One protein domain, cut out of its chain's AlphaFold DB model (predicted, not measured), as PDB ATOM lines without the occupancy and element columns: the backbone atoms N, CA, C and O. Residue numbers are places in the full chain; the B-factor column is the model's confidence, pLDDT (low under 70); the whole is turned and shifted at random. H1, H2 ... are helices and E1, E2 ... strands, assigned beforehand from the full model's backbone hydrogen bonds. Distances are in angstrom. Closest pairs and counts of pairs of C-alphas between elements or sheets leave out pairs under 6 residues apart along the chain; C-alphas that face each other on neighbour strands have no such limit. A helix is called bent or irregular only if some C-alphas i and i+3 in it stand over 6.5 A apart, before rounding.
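What this domain is: This is residues 3 to 178 of the 184 residues of an uncharacterized protein of Owenweeksia hongkongensis (strain DSM 17368 / CIP 108786 / JCM 12287 / NRRL B-23963 / UST20020801) (UniProt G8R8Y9). A long, twisted wall of seven antiparallel strands runs through the model, with helices H1 and H5 over one face and the other face bare; H2 packs by the E2, E3, E4 end, and H6 lies at the opposite end, by the edge strand E6. On the helix side, away from the large sheet, the short strands E1 and E5 make a small parallel pair. The printed part has 176 residues with six named helices and nine named strands, in the order E1 H1 H2 E2 E3 E4 H3 E5 H4 H5 E6 E7 E8 H6 E9; the large sheet has the order E2, E3, E4, E9, E8, E7, E6. The class is mixed, helices and strands. The whole is compact, with a radius of gyration of the C-alphas of 16.7 A and spans of 49 by 35 by 35 A.

Where its parts are: In the large sheet, E2 is residues 48 to 53, 16.5 A long, E3 is 56 to 61, 16.7 A, and E4 is 64 to 71, 20.8 A. E9, residues 169 to 177, is the longest strand by residues and measures 24.8 A; its last C-alpha, that of Lys 177, is at (159.379, 166.137, 234.614). E8 is 139 to 146, 22.8 A, E7 is 128 to 135, 22.1 A, and E6 is 121 to 125, 12.0 A. H5, residues 106 to 116, is the longest helix, 15.5 A, and its C-alpha 106 is at (168.847, 185.478, 223.626). H1 is 6 to 12, 10.1 A, H2 is 24 to 31, 10.4 A, and H6 is 155 to 160, 10.2 A. The short elements are E1, residues 3 to 5, beginning with C-alpha 3 at (146.041, 182.299, 230.085), E5, 91 to 94, H3, 82 to 85, and H4, 100 to 103. H3 is irregular, with C-alphas 82 and 85 7.3 A apart; H6 is neither bent nor irregular, but only just, with C-alphas 157 and 160 6.1 A apart.

How they stand to each other: E2, E3, E4 and E6, E7, E8 are two meanders, each strand the antiparallel neighbour of the one before. E9 is an inner strand, the neighbour of E4 and of E8; E4 and E9 are antiparallel, with an angle of 176 degrees between their directions, and N 70 and O 173 are within hydrogen-bond range, 2.8 A apart. N 142 of E8 and O 174 of E9 are 2.8 A apart, N 131 of E7 and O 143 of E8 are 2.8 A apart, and N 51 of E2 and O 58 of E3 are 2.8 A apart, each pair within hydrogen-bond range. With H1, H2 and H5 on one face the sheet makes two layers, helices on one face of a sheet. H5 is over E8, along the strands at 6 degrees on the local plane, at a height over the sheet of 10.7 A. H1, on the same face as H5, is over E8 at a height of 9.2 A; its closest C-alphas to E8 are those of Ile 10 and Val 141, 6.6 A apart. H2 is on the sheet at a height of 7.8 A, over none of the strands, but only just: 2 of its 8 C-alphas fall on E4. H4 and H6 only graze the sheet, and H3 is not on it. E1 and E5 are parallel, with N 4 and O 92 2.9 A apart. H4 and H5 are close but not clearly touching, the closest C-alphas being those of Asp 103 and Phe 109, 6.3 A apart. In H1 and H2 every O i to N i+4 pair is within hydrogen-bond range; H5 has 6 of 7, H6 has 0 of 2 with 2 of 3 O i to N i+3 pairs within range, and H3 and H4 are too short for an O i to N i+4 pair.

The domain as a whole: The two C-alphas farthest apart are those of Ser 29 and Gln 160, 50.2 A. The printed part has no cut. The long links are H1 to H2, with 11 residues, and H2 to E2, with 16. The mean pLDDT of the printed part is 76.6; 47 residues are under 70, among them residues 33 to 46 and 71 to 91.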
ATOM      1  N   GLU A   3     144.999 181.315 230.372       70.12
ATOM      2  CA  GLU A   3     146.041 182.299 230.085       70.12
ATOM      3  C   GLU A   3     147.424 181.684 230.317       70.12
ATOM      4  O   GLU A   3     147.720 181.184 231.405       70.12
ATOM      5  N   VAL A   4     148.258 181.712 229.282       71.38
ATOM      6  CA  VAL A   4     149.638 181.224 229.320       71.38
ATOM      7  C   VAL A   4     150.574 182.407 229.449       71.38
ATOM      8  O   VAL A   4     150.813 183.119 228.479       71.38
ATOM      9  N   ASP A   5     151.101 182.597 230.651       78.56
ATOM     10  CA  ASP A   5     152.164 183.554 230.934       78.56
ATOM     11  C   ASP A   5     153.509 182.821 230.874       78.56
ATOM     12  O   ASP A   5     153.813 181.974 231.720       78.56
ATOM     13  N   LEU A   6     154.295 183.125 229.837       78.25
ATOM     14  CA  LEU A   6     155.586 182.480 229.600       78.25
ATOM     15  C   LEU A   6     156.561 182.710 230.758       78.25
ATOM     16  O   LEU A   6     157.255 181.773 231.141       78.25
ATOM     17  N   LEU A   7     156.588 183.911 231.348       79.44
ATOM     18  CA  LEU A   7     157.461 184.189 232.488       79.44
ATOM     19  C   LEU A   7     157.028 183.357 233.692       79.44
ATOM     20  O   LEU A   7     157.862 182.717 234.314       79.44
ATOM     21  N   LYS A   8     155.725 183.280 233.969       82.94
ATOM     22  CA  LYS A   8     155.212 182.449 235.065       82.94
ATOM     23  C   LYS A   8     155.523 180.963 234.877       82.94
ATOM     24  O   LYS A   8     155.818 180.268 235.853       82.94
ATOM     25  N   ILE A   9     155.487 180.457 233.644       85.19
ATOM     26  CA  ILE A   9     155.933 179.091 233.329       85.19
ATOM     27  C   ILE A   9     157.422 178.941 233.647       85.19
ATOM     28  O   ILE A   9     157.808 178.005 234.341       85.19
ATOM     29  N   ILE A  10     158.233 179.908 233.227       85.25
ATOM     30  CA  ILE A  10     159.658 180.021 233.551       85.25
ATOM     31  C   ILE A  10     159.891 180.455 235.008       85.25
ATOM     32  O   ILE A  10     161.006 180.734 235.389       85.25
ATOM     33  N   GLU A  11     158.896 180.560 235.875       82.06
ATOM     34  CA  GLU A  11     159.131 180.808 237.308       82.06
ATOM     35  C   GLU A  11     158.697 179.613 238.145       82.06
ATOM     36  O   GLU A  11     159.099 179.465 239.298       82.06
ATOM     37  N   THR A  12     157.844 178.764 237.577       80.00
ATOM     38  CA  THR A  12     157.108 177.778 238.359       80.00
ATOM     39  C   THR A  12     156.999 176.403 237.707       80.00
ATOM     40  O   THR A  12     156.586 175.459 238.373       80.00
ATOM     41  N   GLY A  13     157.322 176.270 236.418       78.19
ATOM     42  CA  GLY A  13     157.063 175.065 235.628       78.19
ATOM     43  C   GLY A  13     155.573 174.787 235.378       78.19
ATOM     44  O   GLY A  13     155.235 173.766 234.779       78.19
ATOM     45  N   PHE A  14     154.657 175.663 235.812       78.50
ATOM     46  CA  PHE A  14     153.213 175.438 235.713       78.50
ATOM     47  C   PHE A  14     152.583 176.119 234.500       78.50
ATOM     48  O   PHE A  14     152.738 177.320 234.284       78.50
ATOM     49  N   PHE A  15     151.769 175.356 233.774       77.69
ATOM     50  CA  PHE A  15     151.001 175.804 232.620       77.69
ATOM     51  C   PHE A  15     149.605 176.289 233.048       77.69
ATOM     52  O   PHE A  15     148.581 175.628 232.856       77.69
ATOM     53  N   GLY A  16     149.552 177.455 233.696       78.00
ATOM     54  CA  GLY A  16     148.289 178.034 234.164       78.00
ATOM     55  C   GLY A  16     147.580 177.147 235.211       78.00
ATOM     56  O   GLY A  16     148.238 176.668 236.132       78.00
ATOM     57  N   PRO A  17     146.248 176.926 235.138       78.88
ATOM     58  CA  PRO A  17     145.508 176.097 236.105       78.88
ATOM     59  C   PRO A  17     145.829 174.592 236.011       78.88
ATOM     60  O   PRO A  17     145.197 173.793 236.717       78.88
ATOM     61  N   VAL A  18     146.764 174.214 235.131       83.06
ATOM     62  CA  VAL A  18     147.196 172.843 234.889       83.06
ATOM     63  C   VAL A  18     148.692 172.694 235.179       83.06
ATOM     64  O   VAL A  18     149.524 173.524 234.817       83.06
ATOM     65  N   SER A  19     149.029 171.619 235.874       84.75
ATOM     66  CA  SER A  19     150.369 171.253 236.318       84.75
ATOM     67  C   SER A  19     150.856 169.974 235.644       84.75
ATOM     68  O   SER A  19     150.062 169.184 235.141       84.75
ATOM     69  N   ILE A  20     152.165 169.728 235.706       86.06
ATOM     70  CA  ILE A  20     152.816 168.500 235.210       86.06
ATOM     71  C   ILE A  20     152.459 167.233 236.023       86.06
ATOM     72  O   ILE A  20     153.012 166.158 235.839       86.06
ATOM     73  N   ASP A  21     151.547 167.344 236.983       85.69
ATOM     74  CA  ASP A  21     151.003 166.198 237.709       85.69
ATOM     75  C   ASP A  21     149.492 166.052 237.474       85.69
ATOM     76  O   ASP A  21     148.848 165.185 238.070       85.69
ATOM     77  N   ASP A  22     148.901 166.856 236.587       88.56
ATOM     78  CA  ASP A  22     147.474 166.788 236.292       88.56
ATOM     79  C   ASP A  22     147.113 165.683 235.311       88.56
ATOM     80  O   ASP A  22     147.875 165.337 234.410       88.56
ATOM     81  N   ARG A  23     145.904 165.138 235.488       89.62
ATOM     82  CA  ARG A  23     145.391 164.081 234.620       89.62
ATOM     83  C   ARG A  23     144.968 164.598 233.249       89.62
ATOM     84  O   ARG A  23     144.471 165.722 233.142       89.62
ATOM     85  N   ARG A  24     145.073 163.754 232.222       86.50
ATOM     86  CA  ARG A  24     144.628 164.058 230.851       86.50
ATOM     87  C   ARG A  24     143.203 164.597 230.789       86.50
ATOM     88  O   ARG A  24     142.974 165.622 230.153       86.50
ATOM     89  N   GLU A  25     142.259 163.969 231.487       86.69
ATOM     90  CA  GLU A  25     140.859 164.405 231.495       86.69
ATOM     91  C   GLU A  25     140.713 165.803 232.101       86.69
ATOM     92  O   GLU A  25     139.912 166.607 231.625       86.69
ATOM     93  N   ARG A  26     141.527 166.121 233.118       88.50
ATOM     94  CA  ARG A  26     141.568 167.464 233.698       88.50
ATOM     95  C   ARG A  26     142.111 168.465 232.687       88.50
ATOM     96  O   ARG A  26     141.474 169.504 232.539       88.50
ATOM     97  N   LEU A  27     143.216 168.171 231.990       84.38
ATOM     98  CA  LEU A  27     143.720 169.065 230.942       84.38
ATOM     99  C   LEU A  27     142.598 169.335 229.935       84.38
ATOM    100  O   LEU A  27     142.208 170.490 229.817       84.38
ATOM    101  N   ILE A  28     142.014 168.298 229.320       82.31
ATOM    102  CA  ILE A  28     140.934 168.421 228.318       82.31
ATOM    103  C   ILE A  28     139.757 169.247 228.851       82.31
ATOM    104  O   ILE A  28     139.273 170.136 228.158       82.31
ATOM    105  N   SER A  29     139.333 169.026 230.101       84.06
ATOM    106  CA  SER A  29     138.235 169.799 230.705       84.06
ATOM    107  C   SER A  29     138.535 171.297 230.839       84.06
ATOM    108  O   SER A  29     137.613 172.108 230.864       84.06
ATOM    109  N   VAL A  30     139.817 171.664 230.938       81.81
ATOM    110  CA  VAL A  30     140.270 173.048 231.103       81.81
ATOM    111  C   VAL A  30     140.604 173.680 229.745       81.81
ATOM    112  O   VAL A  30     140.222 174.829 229.519       81.81
ATOM    113  N   ILE A  31     141.299 172.964 228.847       76.38
ATOM    114  CA  ILE A  31     141.716 173.469 227.521       76.38
ATOM    115  C   ILE A  31     140.586 173.413 226.477       76.38
ATOM    116  O   ILE A  31     140.608 174.169 225.506       76.38
ATOM    117  N   GLY A  32     139.581 172.563 226.698       74.31
ATOM    118  CA  GLY A  32     138.569 172.206 225.707       74.31
ATOM    119  C   GLY A  32     139.038 171.083 224.781       74.31
ATOM    120  O   GLY A  32     140.233 170.853 224.596       74.31
ATOM    121  N   GLU A  33     138.094 170.361 224.183       68.75
ATOM    122  CA  GLU A  33     138.443 169.410 223.126       68.75
ATOM    123  C   GLU A  33     139.059 170.182 221.943       68.75
ATOM    124  O   GLU A  33     138.533 171.233 221.567       68.75
ATOM    125  N   PRO A  34     140.194 169.733 221.379       58.75
ATOM    126  CA  PRO A  34     140.795 170.404 220.232       58.75
ATOM    127  C   PRO A  34     139.814 170.395 219.050       58.75
ATOM    128  O   PRO A  34     139.334 169.340 218.641       58.75
ATOM    129  N   GLU A  35     139.519 171.572 218.491       52.31
ATOM    130  CA  GLU A  35     138.523 171.746 217.416       52.31
ATOM    131  C   GLU A  35     138.926 171.082 216.087       52.31
ATOM    132  O   GLU A  35     138.087 170.907 215.200       52.31
ATOM    133  N   HIS A  36     140.196 170.697 215.925       47.81
ATOM    134  CA  HIS A  36     140.704 170.030 214.730       47.81
ATOM    135  C   HIS A  36     141.307 168.669 215.073       47.81
ATOM    136  O   HIS A  36     142.319 168.552 215.760       47.81
ATOM    137  N   ALA A  37     140.658 167.635 214.542       41.59
ATOM    138  CA  ALA A  37     141.019 166.231 214.664       41.59
ATOM    139  C   ALA A  37     142.068 165.771 213.631       41.59
ATOM    140  O   ALA A  37     142.138 164.578 213.354       41.59
ATOM    141  N   ASP A  38     142.888 166.662 213.061       40.97
ATOM    142  CA  ASP A  38     143.920 166.235 212.100       40.97
ATOM    143  C   ASP A  38     145.181 165.663 212.769       40.97
ATOM    144  O   ASP A  38     145.994 165.043 212.091       40.97
ATOM    145  N   ILE A  39     145.337 165.782 214.098       47.69
ATOM    146  CA  ILE A  39     146.394 165.075 214.846       47.69
ATOM    147  C   ILE A  39     145.906 164.679 216.251       47.69
ATOM    148  O   ILE A  39     146.504 165.032 217.266       47.69
ATOM    149  N   LEU A  40     144.845 163.873 216.331       42.62
ATOM    150  CA  LEU A  40     144.808 162.829 217.365       42.62
ATOM    151  C   LEU A  40     145.724 161.691 216.891       42.62
ATOM    152  O   LEU A  40     145.276 160.577 216.647       42.62
ATOM    153  N   ASP A  41     147.016 161.979 216.719       46.12
ATOM    154  CA  ASP A  41     148.008 160.917 216.622       46.12
ATOM    155  C   ASP A  41     148.391 160.588 218.060       46.12
ATOM    156  O   ASP A  41     149.365 161.094 218.622       46.12
ATOM    157  N   VAL A  42     147.525 159.806 218.710       50.06
ATOM    158  CA  VAL A  42     147.899 159.121 219.944       50.06
ATOM    159  C   VAL A  42     148.904 158.059 219.519       50.06
ATOM    160  O   VAL A  42     148.564 156.896 219.316       50.06
ATOM    161  N   GLN A  43     150.148 158.481 219.320       49.97
ATOM    162  CA  GLN A  43     151.248 157.546 219.232       49.97
ATOM    163  C   GLN A  43     151.515 157.079 220.654       49.97
ATOM    164  O   GLN A  43     152.169 157.771 221.433       49.97
ATOM    165  N   GLU A  44     150.987 155.906 220.989       52.84
ATOM    166  CA  GLU A  44     151.502 155.129 222.108       52.84
ATOM    167  C   GLU A  44     152.914 154.667 221.745       52.84
ATOM    168  O   GLU A  44     153.137 153.571 221.236       52.84
ATOM    169  N   VAL A  45     153.883 155.547 221.966       54.34
ATOM    170  CA  VAL A  45     155.292 155.171 221.997       54.34
ATOM    171  C   VAL A  45     155.574 154.854 223.453       54.34
ATOM    172  O   VAL A  45     155.607 155.769 224.265       54.34
ATOM    173  N   ASP A  46     155.670 153.570 223.799       56.94
ATOM    174  CA  ASP A  46     156.071 153.090 225.127       56.94
ATOM    175  C   ASP A  46     155.483 153.897 226.308       56.94
ATOM    176  O   ASP A  46     156.199 154.602 227.017       56.94
ATOM    177  N   HIS A  47     154.170 153.764 226.548       71.12
ATOM    178  CA  HIS A  47     153.429 154.351 227.686       71.12
ATOM    179  C   HIS A  47     153.164 155.866 227.652       71.12
ATOM    180  O   HIS A  47     152.647 156.404 228.642       71.12
ATOM    181  N   TYR A  48     153.477 156.552 226.551       77.94
ATOM    182  CA  TYR A  48     153.177 157.974 226.389       77.94
ATOM    183  C   TYR A  48     151.943 158.223 225.512       77.94
ATOM    184  O   TYR A  48     151.741 157.542 224.517       77.94
ATOM    185  N   GLU A  49     151.137 159.229 225.857       80.81
ATOM    186  CA  GLU A  49     150.053 159.744 225.003       80.81
ATOM    187  C   GLU A  49     150.343 161.201 224.637       80.81
ATOM    188  O   GLU A  49     150.777 161.973 225.490       80.81
ATOM    189  N   VAL A  50     150.078 161.615 223.399       82.12
ATOM    190  CA  VAL A  50     150.343 162.987 222.941       82.12
ATOM    191  C   VAL A  50     149.043 163.679 222.537       82.12
ATOM    192  O   VAL A  50     148.197 163.101 221.859       82.12
ATOM    193  N   LEU A  51     148.884 164.930 222.965       78.88
ATOM    194  CA  LEU A  51     147.786 165.816 222.611       78.88
ATOM    195  C   LEU A  51     148.352 167.108 222.025       78.88
ATOM    196  O   LEU A  51     149.029 167.862 222.721       78.88
ATOM    197  N   ASN A  52     148.032 167.385 220.765       77.56
ATOM    198  CA  ASN A  52     148.386 168.639 220.109       77.56
ATOM    199  C   ASN A  52     147.218 169.626 220.209       77.56
ATOM    200  O   ASN A  52     146.082 169.290 219.877       77.56
ATOM    201  N   TYR A  53     147.494 170.843 220.667       74.88
ATOM    202  CA  TYR A  53     146.541 171.944 220.737       74.88
ATOM    203  C   TYR A  53     147.217 173.209 220.212       74.88
ATOM    204  O   TYR A  53     147.990 173.863 220.922       74.88
ATOM    205  N   ASN A  54     146.915 173.560 218.962       75.25
ATOM    206  CA  ASN A  54     147.579 174.660 218.265       75.25
ATOM    207  C   ASN A  54     149.117 174.459 218.292       75.25
ATOM    208  O   ASN A  54     149.599 173.377 217.964       75.25
ATOM    209  N   TRP A  55     149.880 175.452 218.752       74.12
ATOM    210  CA  TRP A  55     151.341 175.401 218.896       74.12
ATOM    211  C   TRP A  55     151.853 174.691 220.157       74.12
ATOM    212  O   TRP A  55     153.055 174.721 220.435       74.12
ATOM    213  N   TRP A  56     150.963 174.096 220.956       79.88
ATOM    214  CA  TRP A  56     151.326 173.364 222.166       79.88
ATOM    215  C   TRP A  56     151.138 171.866 221.980       79.88
ATOM    216  O   TRP A  56     150.102 171.400 221.517       79.88
ATOM    217  N   GLU A  57     152.135 171.107 222.402       83.94
ATOM    218  CA  GLU A  57     152.072 169.655 222.489       83.94
ATOM    219  C   GLU A  57     152.148 169.265 223.966       83.94
ATOM    220  O   GLU A  57     153.069 169.671 224.679       83.94
ATOM    221  N   PHE A  58     151.179 168.479 224.417       85.75
ATOM    222  CA  PHE A  58     151.108 167.918 225.758       85.75
ATOM    223  C   PHE A  58     151.361 166.420 225.671       85.75
ATOM    224  O   PHE A  58     150.662 165.702 224.963       85.75
ATOM    225  N   THR A  59     152.355 165.936 226.398       87.69
ATOM    226  CA  THR A  59     152.700 164.520 226.485       87.69
ATOM    227  C   THR A  59     152.312 164.007 227.863       87.69
ATOM    228  O   THR A  59     152.698 164.592 228.872       87.69
ATOM    229  N   PHE A  60     151.594 162.896 227.927       86.56
ATOM    230  CA  PHE A  60     151.153 162.242 229.152       86.56
ATOM    231  C   PHE A  60     151.890 160.929 229.362       86.56
ATOM    232  O   PHE A  60     152.208 160.247 228.398       86.56
ATOM    233  N   TYR A  61     152.108 160.557 230.619       86.12
ATOM    234  CA  TYR A  61     152.630 159.258 231.038       86.12
ATOM    235  C   TYR A  61     151.798 158.758 232.215       86.12
ATOM    236  O   TYR A  61     151.601 159.485 233.193       86.12
ATOM    237  N   ASN A  62     151.280 157.529 232.131       86.06
ATOM    238  CA  ASN A  62     150.365 156.964 233.135       86.06
ATOM    239  C   ASN A  62     149.175 157.889 233.469       86.06
ATOM    240  O   ASN A  62     148.766 158.011 234.624       86.06
ATOM    241  N   GLY A  63     148.642 158.576 232.455       84.44
ATOM    242  CA  GLY A  63     147.511 159.493 232.582       84.44
ATOM    243  C   GLY A  63     147.840 160.860 233.187       84.44
ATOM    244  O   GLY A  63     146.934 161.680 233.275       84.44
ATOM    245  N   HIS A  64     149.090 161.130 233.575       88.62
ATOM    246  CA  HIS A  64     149.543 162.417 234.115       88.62
ATOM    247  C   HIS A  64     150.350 163.206 233.078       88.62
ATOM    248  O   HIS A  64     151.098 162.605 232.309       88.62
ATOM    249  N   LEU A  65     150.210 164.535 233.049       88.06
ATOM    250  CA  LEU A  65     150.923 165.417 232.122       88.06
ATOM    251  C   LEU A  65     152.431 165.326 232.360       88.06
ATOM    252  O   LEU A  65     152.952 165.948 233.259       88.06
ATOM    253  N   TYR A  66     153.159 164.581 231.550       87.62
ATOM    254  CA  TYR A  66     154.584 164.342 231.747       87.62
ATOM    255  C   TYR A  66     155.472 165.480 231.236       87.62
ATOM    256  O   TYR A  66     156.499 165.809 231.833       87.62
ATOM    257  N   ARG A  67     155.087 166.052 230.097       88.69
ATOM    258  CA  ARG A  67     155.806 167.122 229.411       88.69
ATOM    259  C   ARG A  67     154.803 167.994 228.684       88.69
ATOM    260  O   ARG A  67     153.807 167.493 228.173       88.69
ATOM    261  N   TYR A  68     155.097 169.277 228.569       88.00
ATOM    262  CA  TYR A  68     154.461 170.118 227.569       88.00
ATOM    263  C   TYR A  68     155.500 170.989 226.876       88.00
ATOM    264  O   TYR A  68     156.528 171.331 227.461       88.00
ATOM    265  N   GLN A  69     155.247 171.321 225.619       85.94
ATOM    266  CA  GLN A  69     156.142 172.163 224.841       85.94
ATOM    267  C   GLN A  69     155.364 173.106 223.941       85.94
ATOM    268  O   GLN A  69     154.326 172.738 223.395       85.94
ATOM    269  N   ASN A  70     155.895 174.311 223.776       81.19
ATOM    270  CA  ASN A  70     155.491 175.222 222.726       81.19
ATOM    271  C   ASN A  70     156.490 175.114 221.585       81.19
ATOM    272  O   ASN A  70     157.686 175.336 221.785       81.19
ATOM    273  N   LYS A  71     155.982 174.794 220.401       69.19
ATOM    274  CA  LYS A  71     156.745 174.894 219.165       69.19
ATOM    275  C   LYS A  71     156.389 176.228 218.537       69.19
ATOM    276  O   LYS A  71     155.286 176.378 218.015       69.19
ATOM    277  N   CYS A  72     157.303 177.189 218.573       67.56
ATOM    278  CA  CYS A  72     157.211 178.256 217.598       67.56
ATOM    279  C   CYS A  72     157.605 177.657 216.248       67.56
ATOM    280  O   CYS A  72     158.672 177.049 216.126       67.56
ATOM    281  N   VAL A  73     156.740 177.784 215.242       57.09
ATOM    282  CA  VAL A  73     157.154 177.447 213.884       57.09
ATOM    283  C   VAL A  73     158.017 178.583 213.378       57.09
ATOM    284  O   VAL A  73     157.563 179.687 213.087       57.09
ATOM    285  N   LEU A  74     159.296 178.265 213.315       53.78
ATOM    286  CA  LEU A  74     160.241 178.909 212.439       53.78
ATOM    287  C   LEU A  74     160.037 178.219 211.084       53.78
ATOM    288  O   LEU A  74     160.217 177.004 210.981       53.78
ATOM    289  N   ASP A  75     159.550 178.947 210.074       50.91
ATOM    290  CA  ASP A  75     159.412 178.378 208.726       50.91
ATOM    291  C   ASP A  75     160.788 177.932 208.183       50.91
ATOM    292  O   ASP A  75     161.823 178.165 208.805       50.91
ATOM    293  N   GLY A  76     160.847 177.291 207.010       49.00
ATOM    294  CA  GLY A  76     162.121 176.848 206.414       49.00
ATOM    295  C   GLY A  76     163.159 177.964 206.166       49.00
ATOM    296  O   GLY A  76     164.238 177.675 205.657       49.00
ATOM    297  N   GLN A  77     162.833 179.223 206.488       52.00
ATOM    298  CA  GLN A  77     163.697 180.404 206.467       52.00
ATOM    299  C   GLN A  77     163.801 181.089 207.845       52.00
ATOM    300  O   GLN A  77     164.122 182.274 207.924       52.00
ATOM    301  N   TYR A  78     163.520 180.367 208.929       53.56
ATOM    302  CA  TYR A  78     163.539 180.850 210.307       53.56
ATOM    303  C   TYR A  78     162.727 182.130 210.558       53.56
ATOM    304  O   TYR A  78     163.104 182.975 211.376       53.56
ATOM    305  N   LYS A  79     161.587 182.290 209.877       54.59
ATOM    306  CA  LYS A  79     160.639 183.368 210.178       54.59
ATOM    307  C   LYS A  79     159.631 182.886 211.206       54.59
ATOM    308  O   LYS A  79     159.055 181.813 211.051       54.59
ATOM    309  N   PHE A  80     159.432 183.702 212.240       54.72
ATOM    310  CA  PHE A  80     158.363 183.504 213.212       54.72
ATOM    311  C   PHE A  80     157.016 183.474 212.505       54.72
ATOM    312  O   PHE A  80     156.707 184.385 211.733       54.72
ATOM    313  N   ASP A  81     156.217 182.464 212.827       60.06
ATOM    314  CA  ASP A  81     154.827 182.421 212.413       60.06
ATOM    315  C   ASP A  81     154.070 183.653 212.964       60.06
ATOM    316  O   ASP A  81     153.959 183.815 214.188       60.06
ATOM    317  N   PRO A  82     153.554 184.549 212.099       54.88
ATOM    318  CA  PRO A  82     152.779 185.709 212.538       54.88
ATOM    319  C   PRO A  82     151.475 185.315 213.252       54.88
ATOM    320  O   PRO A  82     150.950 186.105 214.040       54.88
ATOM    321  N   ASP A  83     150.987 184.091 213.037       55.25
ATOM    322  CA  ASP A  83     149.796 183.524 213.655       55.25
ATOM    323  C   ASP A  83     150.094 182.850 215.007       55.25
ATOM    324  O   ASP A  83     149.213 182.214 215.595       55.25
ATOM    325  N   PHE A  84     151.291 183.052 215.580       54.34
ATOM    326  CA  PHE A  84     151.650 182.627 216.944       54.34
ATOM    327  C   PHE A  84     150.616 183.053 218.008       54.34
ATOM    328  O   PHE A  84     150.431 182.373 219.016       54.34
ATOM    329  N   LEU A  85     149.920 184.175 217.786       52.31
ATOM    330  CA  LEU A  85     148.877 184.703 218.674       52.31
ATOM    331  C   LEU A  85     147.447 184.399 218.211       52.31
ATOM    332  O   LEU A  85     146.501 184.851 218.861       52.31
ATOM    333  N   SER A  86     147.264 183.645 217.122       53.91
ATOM    334  CA  SER A  86     145.948 183.131 216.740       53.91
ATOM    335  C   SER A  86     145.556 182.031 217.729       53.91
ATOM    336  O   SER A  86     145.821 180.841 217.575       53.91
ATOM    337  N   ALA A  87     145.025 182.460 218.865       54.31
ATOM    338  CA  ALA A  87     144.631 181.567 219.930       54.31
ATOM    339  C   ALA A  87     143.152 181.177 219.729       54.31
ATOM    340  O   ALA A  87     142.334 182.055 219.442       54.31
ATOM    341  N   PRO A  88     142.792 179.887 219.859       59.34
ATOM    342  CA  PRO A  88     141.395 179.462 219.935       59.34
ATOM    343  C   PRO A  88     140.659 180.238 221.032       59.34
ATOM    344  O   PRO A  88     141.281 180.617 222.019       59.34
ATOM    345  N   GLU A  89     139.337 180.416 220.947       62.81
ATOM    346  CA  GLU A  89     138.574 181.216 221.931       62.81
ATOM    347  C   GLU A  89     138.795 180.784 223.402       62.81
ATOM    348  O   GLU A  89     138.671 181.584 224.334       62.81
ATOM    349  N   ASN A  90     139.171 179.520 223.627       66.31
ATOM    350  CA  ASN A  90     139.385 178.936 224.953       66.31
ATOM    351  C   ASN A  90     140.817 179.069 225.494       66.31
ATOM    352  O   ASN A  90     141.049 178.800 226.681       66.31
ATOM    353  N   PHE A  91     141.753 179.547 224.678       69.62
ATOM    354  CA  PHE A  91     143.170 179.647 224.994       69.62
ATOM    355  C   PHE A  91     143.684 181.049 224.680       69.62
ATOM    356  O   PHE A  91     143.353 181.629 223.660       69.62
ATOM    357  N   LYS A  92     144.499 181.627 225.554       70.50
ATOM    358  CA  LYS A  92     145.070 182.957 225.363       70.50
ATOM    359  C   LYS A  92     146.520 182.929 225.801       70.50
ATOM    360  O   LYS A  92     146.835 182.577 226.934       70.50
ATOM    361  N   ILE A  93     147.414 183.327 224.910       67.00
ATOM    362  CA  ILE A  93     148.824 183.494 225.248       67.00
ATOM    363  C   ILE A  93     149.002 184.928 225.737       67.00
ATOM    364  O   ILE A  93     148.617 185.876 225.053       67.00
ATOM    365  N   ILE A  94     149.556 185.082 226.935       68.56
ATOM    366  CA  ILE A  94     150.071 186.354 227.430       68.56
ATOM    367  C   ILE A  94     151.571 186.321 227.153       68.56
ATOM    368  O   ILE A  94     152.337 185.754 227.940       68.56
ATOM    369  N   PRO A  95     152.010 186.860 226.003       63.97
ATOM    370  CA  PRO A  95     153.424 186.906 225.718       63.97
ATOM    371  C   PRO A  95     154.096 187.806 226.750       63.97
ATOM    372  O   PRO A  95     153.611 188.883 227.094       63.97
ATOM    373  N   TRP A  96     155.257 187.369 227.208       66.69
ATOM    374  CA  TRP A  96     156.149 188.211 227.990       66.69
ATOM    375  C   TRP A  96     156.828 189.300 227.136       66.69
ATOM    376  O   TRP A  96     157.307 190.317 227.645       66.69
ATOM    377  N   PHE A  97     156.855 189.090 225.820       70.12
ATOM    378  CA  PHE A  97     157.509 189.948 224.843       70.12
ATOM    379  C   PHE A  97     156.601 191.129 224.478       70.12
ATOM    380  O   PHE A  97     155.559 190.953 223.849       70.12
ATOM    381  N   ASN A  98     157.005 192.344 224.859       66.69
ATOM    382  CA  ASN A  98     156.312 193.575 224.467       66.69
ATOM    383  C   ASN A  98     156.782 194.060 223.087       66.69
ATOM    384  O   ASN A  98     156.033 194.713 222.362       66.69
ATOM    385  N   ASN A  99     158.027 193.752 222.723       72.31
ATOM    386  CA  ASN A  99     158.594 193.963 221.400       72.31
ATOM    387  C   ASN A  99     159.233 192.657 220.924       72.31
ATOM    388  O   ASN A  99     160.316 192.302 221.378       72.31
ATOM    389  N   TRP A 100     158.574 191.956 220.005       67.69
ATOM    390  CA  TRP A 100     159.006 190.644 219.522       67.69
ATOM    391  C   TRP A 100     160.428 190.633 218.966       67.69
ATOM    392  O   TRP A 100     161.231 189.804 219.384       67.69
ATOM    393  N   ASP A 101     160.769 191.600 218.117       69.38
ATOM    394  CA  ASP A 101     162.078 191.669 217.457       69.38
ATOM    395  C   ASP A 101     163.242 191.853 218.435       69.38
ATOM    396  O   ASP A 101     164.394 191.596 218.093       69.38
ATOM    397  N   LYS A 102     162.958 192.345 219.644       74.44
ATOM    398  CA  LYS A 102     163.976 192.652 220.652       74.44
ATOM    399  C   LYS A 102     163.926 191.710 221.837       74.44
ATOM    400  O   LYS A 102     164.968 191.259 222.295       74.44
ATOM    401  N   ASP A 103     162.741 191.428 222.355       74.94
ATOM    402  CA  ASP A 103     162.578 190.723 223.622       74.94
ATOM    403  C   ASP A 103     162.748 189.203 223.460       74.94
ATOM    404  O   ASP A 103     163.081 188.530 224.433       74.94
ATOM    405  N   THR A 104     162.572 188.663 222.246       78.31
ATOM    406  CA  THR A 104     162.804 187.234 221.947       78.31
ATOM    407  C   THR A 104     164.263 186.881 221.682       78.31
ATOM    408  O   THR A 104     164.592 185.704 221.522       78.31
ATOM    409  N   LEU A 105     165.144 187.880 221.636       85.12
ATOM    410  CA  LEU A 105     166.568 187.662 221.436       85.12
ATOM    411  C   LEU A 105     167.208 187.086 222.700       85.12
ATOM    412  O   LEU A 105     166.905 187.523 223.813       85.12
ATOM    413  N   LEU A 106     168.164 186.170 222.525       88.62
ATOM    414  CA  LEU A 106     168.847 185.478 223.626       88.62
ATOM    415  C   LEU A 106     169.383 186.441 224.697       88.62
ATOM    416  O   LEU A 106     169.142 186.262 225.888       88.62
ATOM    417  N   LYS A 107     170.098 187.497 224.292       88.88
ATOM    418  CA  LYS A 107     170.738 188.425 225.237       88.88
ATOM    419  C   LYS A 107     169.721 189.218 226.081       88.88
ATOM    420  O   LYS A 107     169.861 189.230 227.305       88.88
ATOM    421  N   PRO A 108     168.708 189.879 225.491       87.31
ATOM    422  CA  PRO A 108     167.592 190.458 226.238       87.31
ATOM    423  C   PRO A 108     166.885 189.463 227.161       87.31
ATOM    424  O   PRO A 108     166.593 189.820 228.302       87.31
ATOM    425  N   PHE A 109     166.676 188.225 226.709       88.31
ATOM    426  CA  PHE A 109     166.039 187.173 227.499       88.31
ATOM    427  C   PHE A 109     166.859 186.805 228.744       88.31
ATOM    428  O   PHE A 109     166.343 186.821 229.861       88.31
ATOM    429  N   LYS A 110     168.166 186.568 228.585       91.12
ATOM    430  CA  LYS A 110     169.099 186.316 229.697       91.12
ATOM    431  C   LYS A 110     169.090 187.443 230.721       91.12
ATOM    432  O   LYS A 110     168.881 187.206 231.907       91.12
ATOM    433  N   GLY A 111     169.202 188.686 230.247       90.12
ATOM    434  CA  GLY A 111     169.174 189.868 231.110       90.12
ATOM    435  C   GLY A 111     167.846 190.066 231.845       90.12
ATOM    436  O   GLY A 111     167.753 190.907 232.740       90.12
ATOM    437  N   LYS A 112     166.795 189.338 231.465       86.25
ATOM    438  CA  LYS A 112     165.540 189.289 232.201       86.25
ATOM    439  C   LYS A 112     165.503 188.160 233.228       86.25
ATOM    440  O   LYS A 112     165.098 188.441 234.348       86.25
ATOM    441  N   LEU A 113     165.954 186.953 232.880       88.94
ATOM    442  CA  LEU A 113     166.112 185.856 233.845       88.94
ATOM    443  C   LEU A 113     166.972 186.301 235.034       88.94
ATOM    444  O   LEU A 113     166.582 186.130 236.184       88.94
ATOM    445  N   GLU A 114     168.074 186.997 234.746       91.06
ATOM    446  CA  GLU A 114     168.967 187.586 235.748       91.06
ATOM    447  C   GLU A 114     168.265 188.610 236.652       91.06
ATOM    448  O   GLU A 114     168.541 188.671 237.843       91.06
ATOM    449  N   LYS A 115     167.336 189.416 236.118       90.38
ATOM    450  CA  LYS A 115     166.563 190.389 236.915       90.38
ATOM    451  C   LYS A 115     165.503 189.741 237.797       90.38
ATOM    452  O   LYS A 115     165.053 190.383 238.743       90.38
ATOM    453  N   SER A 116     165.078 188.535 237.444       87.06
ATOM    454  CA  SER A 116     164.124 187.732 238.205       87.06
ATOM    455  C   SER A 116     164.820 186.748 239.154       87.06
ATOM    456  O   SER A 116     164.141 185.901 239.727       87.06
ATOM    457  N   ASP A 117     166.148 186.838 239.312       90.44
ATOM    458  CA  ASP A 117     166.962 185.917 240.117       90.44
ATOM    459  C   ASP A 117     166.761 184.433 239.729       90.44
ATOM    460  O   ASP A 117     166.797 183.536 240.573       90.44
ATOM    461  N   ILE A 118     166.535 184.161 238.437       88.62
ATOM    462  CA  ILE A 118     166.371 182.803 237.901       88.62
ATOM    463  C   ILE A 118     167.738 182.274 237.471       88.62
ATOM    464  O   ILE A 118     168.354 182.793 236.537       88.62
ATOM    465  N   GLU A 119     168.200 181.212 238.127       91.12
ATOM    466  CA  GLU A 119     169.411 180.493 237.730       91.12
ATOM    467  C   GLU A 119     169.157 179.636 236.485       91.12
ATOM    468  O   GLU A 119     168.139 178.952 236.373       91.12
ATOM    469  N   TYR A 120     170.102 179.648 235.545       92.88
ATOM    470  CA  TYR A 120     170.028 178.844 234.329       92.88
ATOM    471  C   TYR A 120     171.415 178.374 233.887       92.88
ATOM    472  O   TYR A 120     172.428 179.036 234.125       92.88
ATOM    473  N   LYS A 121     171.456 177.234 233.196       94.06
ATOM    474  CA  LYS A 121     172.627 176.757 232.457       94.06
ATOM    475  C   LYS A 121     172.425 177.039 230.976       94.06
ATOM    476  O   LYS A 121     171.453 176.576 230.390       94.06
ATOM    477  N   GLU A 122     173.352 177.768 230.375       93.62
ATOM    478  CA  GLU A 122     173.411 177.957 228.925       93.62
ATOM    479  C   GLU A 122     174.354 176.934 228.302       93.62
ATOM    480  O   GLU A 122     175.466 176.731 228.794       93.62
ATOM    481  N   GLU A 123     173.925 176.305 227.213       91.88
ATOM    482  CA  GLU A 123     174.789 175.434 226.427       91.88
ATOM    483  C   GLU A 123     174.350 175.339 224.961       91.88
ATOM    484  O   GLU A 123     173.168 175.511 224.648       91.88
ATOM    485  N   PRO A 124     175.295 175.056 224.049       88.88
ATOM    486  CA  PRO A 124     174.961 174.732 222.672       88.88
ATOM    487  C   PRO A 124     174.202 173.401 222.577       88.88
ATOM    488  O   PRO A 124     174.484 172.450 223.310       88.88
ATOM    489  N   PHE A 125     173.266 173.321 221.636       85.38
ATOM    490  CA  PHE A 125     172.449 172.146 221.365       85.38
ATOM    491  C   PHE A 125     172.138 172.042 219.865       85.38
ATOM    492  O   PHE A 125     171.264 172.730 219.356       85.38
ATOM    493  N   TYR A 126     172.854 171.169 219.150       83.00
ATOM    494  CA  TYR A 126     172.778 171.052 217.685       83.00
ATOM    495  C   TYR A 126     172.976 172.396 216.973       83.00
ATOM    496  O   TYR A 126     174.101 172.878 216.970       83.00
ATOM    497  N   ASP A 127     171.915 172.963 216.395       81.62
ATOM    498  CA  ASP A 127     171.839 174.238 215.672       81.62
ATOM    499  C   ASP A 127     171.195 175.366 216.517       81.62
ATOM    500  O   ASP A 127     170.780 176.400 215.984       81.62
ATOM    501  N   SER A 128     171.086 175.169 217.836       87.31
ATOM    502  CA  SER A 128     170.430 176.076 218.782       87.31
ATOM    503  C   SER A 128     171.263 176.329 220.046       87.31
ATOM    504  O   SER A 128     172.151 175.561 220.414       87.31
ATOM    505  N   ILE A 129     170.976 177.428 220.743       90.88
ATOM    506  CA  ILE A 129     171.407 177.646 222.127       90.88
ATOM    507  C   ILE A 129     170.241 177.283 223.034       90.88
ATOM    508  O   ILE A 129     169.143 177.809 222.855       90.88
ATOM    509  N   ARG A 130     170.476 176.444 224.045       92.25
ATOM    510  CA  ARG A 130     169.468 176.150 225.065       92.25
ATOM    511  C   ARG A 130     169.817 176.760 226.412       92.25
ATOM    512  O   ARG A 130     170.968 176.730 226.846       92.25
ATOM    513  N   LEU A 131     168.795 177.279 227.084       94.12
ATOM    514  CA  LEU A 131     168.830 177.664 228.489       94.12
ATOM    515  C   LEU A 131     168.046 176.624 229.290       94.12
ATOM    516  O   LEU A 131     166.855 176.426 229.051       94.12
ATOM    517  N   LEU A 132     168.715 175.962 230.226       92.75
ATOM    518  CA  LEU A 132     168.134 174.971 231.126       92.75
ATOM    519  C   LEU A 132     167.933 175.592 232.502       92.75
ATOM    520  O   LEU A 132     168.899 176.007 233.142       92.75
ATOM    521  N   ILE A 133     166.689 175.623 232.961       91.75
ATOM    522  CA  ILE A 133     166.307 176.118 234.279       91.75
ATOM    523  C   ILE A 133     165.744 174.954 235.084       91.75
ATOM    524  O   ILE A 133     164.833 174.240 234.652       91.75
ATOM    525  N   ASP A 134     166.321 174.754 236.259       87.00
ATOM    526  CA  ASP A 134     166.050 173.611 237.113       87.00
ATOM    527  C   ASP A 134     165.104 173.990 238.259       87.00
ATOM    528  O   ASP A 134     165.414 174.850 239.083       87.00
ATOM    529  N   TYR A 135     163.949 173.327 238.334       76.62
ATOM    530  CA  TYR A 135     162.965 173.524 239.392       76.62
ATOM    531  C   TYR A 135     162.922 172.333 240.335       76.62
ATOM    532  O   TYR A 135     162.449 171.251 239.970       76.62
ATOM    533  N   LYS A 136     163.314 172.593 241.592       64.00
ATOM    534  CA  LYS A 136     163.019 171.779 242.788       64.00
ATOM    535  C   LYS A 136     163.011 170.274 242.497       64.00
ATOM    536  O   LYS A 136     161.982 169.610 242.620       64.00
ATOM    537  N   ASP A 137     164.166 169.777 242.062       63.38
ATOM    538  CA  ASP A 137     164.523 168.366 241.861       63.38
ATOM    539  C   ASP A 137     163.637 167.537 240.913       63.38
ATOM    540  O   ASP A 137     163.947 166.375 240.666       63.38
ATOM    541  N   SER A 138     162.571 168.104 240.335       77.50
ATOM    542  CA  SER A 138     161.543 167.333 239.618       77.50
ATOM    543  C   SER A 138     161.110 167.917 238.280       77.50
ATOM    544  O   SER A 138     160.450 167.205 237.532       77.50
ATOM    545  N   VAL A 139     161.443 169.166 237.942       85.50
ATOM    546  CA  VAL A 139     161.039 169.777 236.664       85.50
ATOM    547  C   VAL A 139     162.215 170.511 236.034       85.50
ATOM    548  O   VAL A 139     162.982 171.175 236.723       85.50
ATOM    549  N   ILE A 140     162.351 170.391 234.719       90.44
ATOM    550  CA  ILE A 140     163.270 171.191 233.910       90.44
ATOM    551  C   ILE A 140     162.438 172.023 232.947       90.44
ATOM    552  O   ILE A 140     161.572 171.487 232.250       90.44
ATOM    553  N   VAL A 141     162.731 173.319 232.906       91.31
ATOM    554  CA  VAL A 141     162.315 174.208 231.828       91.31
ATOM    555  C   VAL A 141     163.503 174.368 230.885       91.31
ATOM    556  O   VAL A 141     164.574 174.802 231.296       91.31
ATOM    557  N   GLU A 142     163.322 173.998 229.626       92.44
ATOM    558  CA  GLU A 142     164.297 174.194 228.559       92.44
ATOM    559  C   GLU A 142     163.767 175.242 227.583       92.44
ATOM    560  O   GLU A 142     162.630 175.165 227.121       92.44
ATOM    561  N   ILE A 143     164.601 176.225 227.270       90.75
ATOM    562  CA  ILE A 143     164.284 177.321 226.357       90.75
ATOM    563  C   ILE A 143     165.297 177.271 225.229       90.75
ATOM    564  O   ILE A 143     166.486 177.461 225.480       90.75
ATOM    565  N   GLN A 144     164.849 177.019 224.004       90.25
ATOM    566  CA  GLN A 144     165.728 176.958 222.842       90.25
ATOM    567  C   GLN A 144     165.659 178.241 222.023       90.25
ATOM    568  O   GLN A 144     164.580 178.782 221.757       90.25
ATOM    569  N   PHE A 145     166.832 178.700 221.601       88.62
ATOM    570  CA  PHE A 145     167.026 179.834 220.720       88.62
ATOM    571  C   PHE A 145     167.718 179.366 219.449       88.62
ATOM    572  O   PHE A 145     168.793 178.779 219.511       88.62
ATOM    573  N   HIS A 146     167.133 179.662 218.296       85.19
ATOM    574  CA  HIS A 146     167.658 179.248 217.000       85.19
ATOM    575  C   HIS A 146     168.191 180.450 216.228       85.19
ATOM    576  O   HIS A 146     167.797 181.595 216.464       85.19
ATOM    577  N   CYS A 147     169.102 180.181 215.300       82.38
ATOM    578  CA  CYS A 147     169.660 181.177 214.404       82.38
ATOM    579  C   CYS A 147     169.802 180.573 213.007       82.38
ATOM    580  O   CYS A 147     170.325 179.473 212.859       82.38
ATOM    581  N   GLU A 148     169.411 181.325 211.977       77.56
ATOM    582  CA  GLU A 148     169.530 180.895 210.579       77.56
ATOM    583  C   GLU A 148     170.978 180.529 210.208       77.56
ATOM    584  O   GLU A 148     171.216 179.534 209.532       77.56
ATOM    585  N   LYS A 149     171.968 181.283 210.707       79.94
ATOM    586  CA  LYS A 149     173.392 181.026 210.433       79.94
ATOM    587  C   LYS A 149     173.954 179.795 211.143       79.94
ATOM    588  O   LYS A 149     175.015 179.316 210.756       79.94
ATOM    589  N   ALA A 150     173.282 179.308 212.181       80.69
ATOM    590  CA  ALA A 150     173.683 178.106 212.903       80.69
ATOM    591  C   ALA A 150     173.100 176.829 212.282       80.69
ATOM    592  O   ALA A 150     173.536 175.730 212.621       80.69
ATOM    593  N   TYR A 151     172.139 176.959 211.361       78.00
ATOM    594  CA  TYR A 151     171.469 175.811 210.768       78.00
ATOM    595  C   TYR A 151     172.433 174.910 210.000       78.00
ATOM    596  O   TYR A 151     173.178 175.365 209.133       78.00
ATOM    597  N   GLY A 152     172.402 173.613 210.308       74.00
ATOM    598  CA  GLY A 152     173.284 172.627 209.684       74.00
ATOM    599  C   GLY A 152     174.763 172.764 210.068       74.00
ATOM    600  O   GLY A 152     175.589 172.054 209.498       74.00
ATOM    601  N   HIS A 153     175.089 173.633 211.029       79.25
ATOM    602  CA  HIS A 153     176.438 173.855 211.535       79.25
ATOM    603  C   HIS A 153     176.548 173.390 212.984       79.25
ATOM    604  O   HIS A 153     175.700 173.709 213.816       79.25
ATOM    605  N   ASN A 154     177.626 172.678 213.304       81.00
ATOM    606  CA  ASN A 154     177.917 172.289 214.678       81.00
ATOM    607  C   ASN A 154     178.356 173.499 215.520       81.00
ATOM    608  O   ASN A 154     178.871 174.472 214.966       81.00
ATOM    609  N   PRO A 155     178.265 173.417 216.859       82.69
ATOM    610  CA  PRO A 155     178.631 174.519 217.750       82.69
ATOM    611  C   PRO A 155     180.036 175.095 217.529       82.69
ATOM    612  O   PRO A 155     180.226 176.310 217.569       82.69
ATOM    613  N   ASP A 156     181.018 174.240 217.236       82.56
ATOM    614  CA  ASP A 156     182.399 174.665 216.981       82.56
ATOM    615  C   ASP A 156     182.534 175.501 215.696       82.56
ATOM    616  O   ASP A 156     183.416 176.354 215.587       82.56
ATOM    617  N   GLU A 157     181.643 175.291 214.724       80.25
ATOM    618  CA  GLU A 157     181.608 176.048 213.473       80.25
ATOM    619  C   GLU A 157     181.026 177.449 213.679       80.25
ATOM    620  O   GLU A 157     181.240 178.325 212.850       80.25
ATOM    621  N   TRP A 158     180.334 177.714 214.791       82.25
ATOM    622  CA  TRP A 158     179.753 179.033 215.040       82.25
ATOM    623  C   TRP A 158     180.793 180.093 215.388       82.25
ATOM    624  O   TRP A 158     180.546 181.278 215.178       82.25
ATOM    625  N   LEU A 159     181.975 179.677 215.857       74.62
ATOM    626  CA  LEU A 159     183.098 180.559 216.199       74.62
ATOM    627  C   LEU A 159     183.588 181.408 215.015       74.62
ATOM    628  O   LEU A 159     184.323 182.375 215.210       74.62
ATOM    629  N   GLN A 160     183.204 181.043 213.788       78.25
ATOM    630  CA  GLN A 160     183.504 181.810 212.582       78.25
ATOM    631  C   GLN A 160     182.602 183.041 212.401       78.25
ATOM    632  O   GLN A 160     182.923 183.915 211.594       78.25
ATOM    633  N   PHE A 161     181.486 183.115 213.129       77.62
ATOM    634  CA  PHE A 161     180.551 184.231 213.093       77.62
ATOM    635  C   PHE A 161     180.827 185.178 214.258       77.62
ATOM    636  O   PHE A 161     181.166 184.764 215.364       77.62
ATOM    637  N   SER A 162     180.676 186.477 214.018       70.38
ATOM    638  CA  SER A 162     180.774 187.460 215.098       70.38
ATOM    639  C   SER A 162     179.549 187.409 216.028       70.38
ATOM    640  O   SER A 162     178.452 187.056 215.599       70.38
ATOM    641  N   ASP A 163     179.701 187.845 217.285       61.47
ATOM    642  CA  ASP A 163     178.620 187.883 218.297       61.47
ATOM    643  C   ASP A 163     177.364 188.675 217.862       61.47
ATOM    644  O   ASP A 163     176.307 188.552 218.475       61.47
ATOM    645  N   GLY A 164     177.464 189.513 216.824       61.44
ATOM    646  CA  GLY A 164     176.340 190.260 216.245       61.44
ATOM    647  C   GLY A 164     175.708 189.609 215.011       61.44
ATOM    648  O   GLY A 164     174.702 190.102 214.512       61.44
ATOM    649  N   GLU A 165     176.301 188.536 214.491       67.38
ATOM    650  CA  GLU A 165     175.790 187.796 213.338       67.38
ATOM    651  C   GLU A 165     174.893 186.628 213.730       67.38
ATOM    652  O   GLU A 165     174.055 186.218 212.925       67.38
ATOM    653  N   LEU A 166     175.053 186.120 214.950       72.56
ATOM    654  CA  LEU A 166     174.212 185.081 215.520       72.56
ATOM    655  C   LEU A 166     173.033 185.731 216.260       72.56
ATOM    656  O   LEU A 166     173.054 185.935 217.473       72.56
ATOM    657  N   ASP A 167     172.011 186.115 215.491       79.00
ATOM    658  CA  ASP A 167     170.759 186.722 215.973       79.00
ATOM    659  C   ASP A 167     169.827 185.652 216.575       79.00
ATOM    660  O   ASP A 167     168.786 185.313 216.011       79.00
ATOM    661  N   TRP A 168     170.264 185.043 217.683       86.25
ATOM    662  CA  TRP A 168     169.566 183.950 218.364       86.25
ATOM    663  C   TRP A 168     168.174 184.371 218.842       86.25
ATOM    664  O   TRP A 168     168.045 185.259 219.691       86.25
ATOM    665  N   LYS A 169     167.146 183.678 218.352       84.25
ATOM    666  CA  LYS A 169     165.729 183.972 218.593       84.25
ATOM    667  C   LYS A 169     165.020 182.817 219.272       84.25
ATOM    668  O   LYS A 169     165.234 181.670 218.899       84.25
ATOM    669  N   PHE A 170     164.156 183.129 220.233       84.00
ATOM    670  CA  PHE A 170     163.305 182.153 220.917       84.00
ATOM    671  C   PHE A 170     162.550 181.276 219.906       84.00
ATOM    672  O   PHE A 170     161.756 181.790 219.133       84.00
ATOM    673  N   GLY A 171     162.771 179.964 219.902       80.50
ATOM    674  CA  GLY A 171     162.042 179.055 219.008       80.50
ATOM    675  C   GLY A 171     161.199 178.025 219.734       80.50
ATOM    676  O   GLY A 171     160.172 177.600 219.209       80.50
ATOM    677  N   ALA A 172     161.578 177.630 220.946       85.12
ATOM    678  CA  ALA A 172     160.795 176.649 221.672       85.12
ATOM    679  C   ALA A 172     160.956 176.758 223.184       85.12
ATOM    680  O   ALA A 172     161.984 177.191 223.709       85.12
ATOM    681  N   LEU A 173     159.908 176.318 223.872       88.06
ATOM    682  CA  LEU A 173     159.868 176.149 225.315       88.06
ATOM    683  C   LEU A 173     159.424 174.724 225.609       88.06
ATOM    684  O   LEU A 173     158.377 174.303 225.127       88.06
ATOM    685  N   TYR A 174     160.168 174.024 226.449       89.44
ATOM    686  CA  TYR A 174     159.847 172.684 226.910       89.44
ATOM    687  C   TYR A 174     159.806 172.689 228.425       89.44
ATOM    688  O   TYR A 174     160.686 173.241 229.078       89.44
ATOM    689  N   VAL A 175     158.811 172.028 228.993       90.81
ATOM    690  CA  VAL A 175     158.723 171.820 230.432       90.81
ATOM    691  C   VAL A 175     158.483 170.347 230.673       90.81
ATOM    692  O   VAL A 175     157.490 169.784 230.214       90.81
ATOM    693  N   THR A 176     159.432 169.711 231.349       89.31
ATOM    694  CA  THR A 176     159.498 168.251 231.457       89.31
ATOM    695  C   THR A 176     159.747 167.835 232.893       89.31
ATOM    696  O   THR A 176     160.545 168.454 233.601       89.31
ATOM    697  N   LYS A 177     159.101 166.750 233.321       87.38
ATOM    698  CA  LYS A 177     159.379 166.137 234.614       87.38
ATOM    699  C   LYS A 177     160.737 165.433 234.575       87.38
ATOM    700  O   LYS A 177     161.001 164.628 233.687       87.38
ATOM    701  N   LYS A 178     161.595 165.696 235.558       81.12
ATOM    702  CA  LYS A 178     162.818 164.932 235.798       81.12
ATOM    703  C   LYS A 178     162.436 163.542 236.280       81.12
ATOM    704  O   LYS A 178     162.128 163.336 237.451       81.12
TER     705      LYS A 178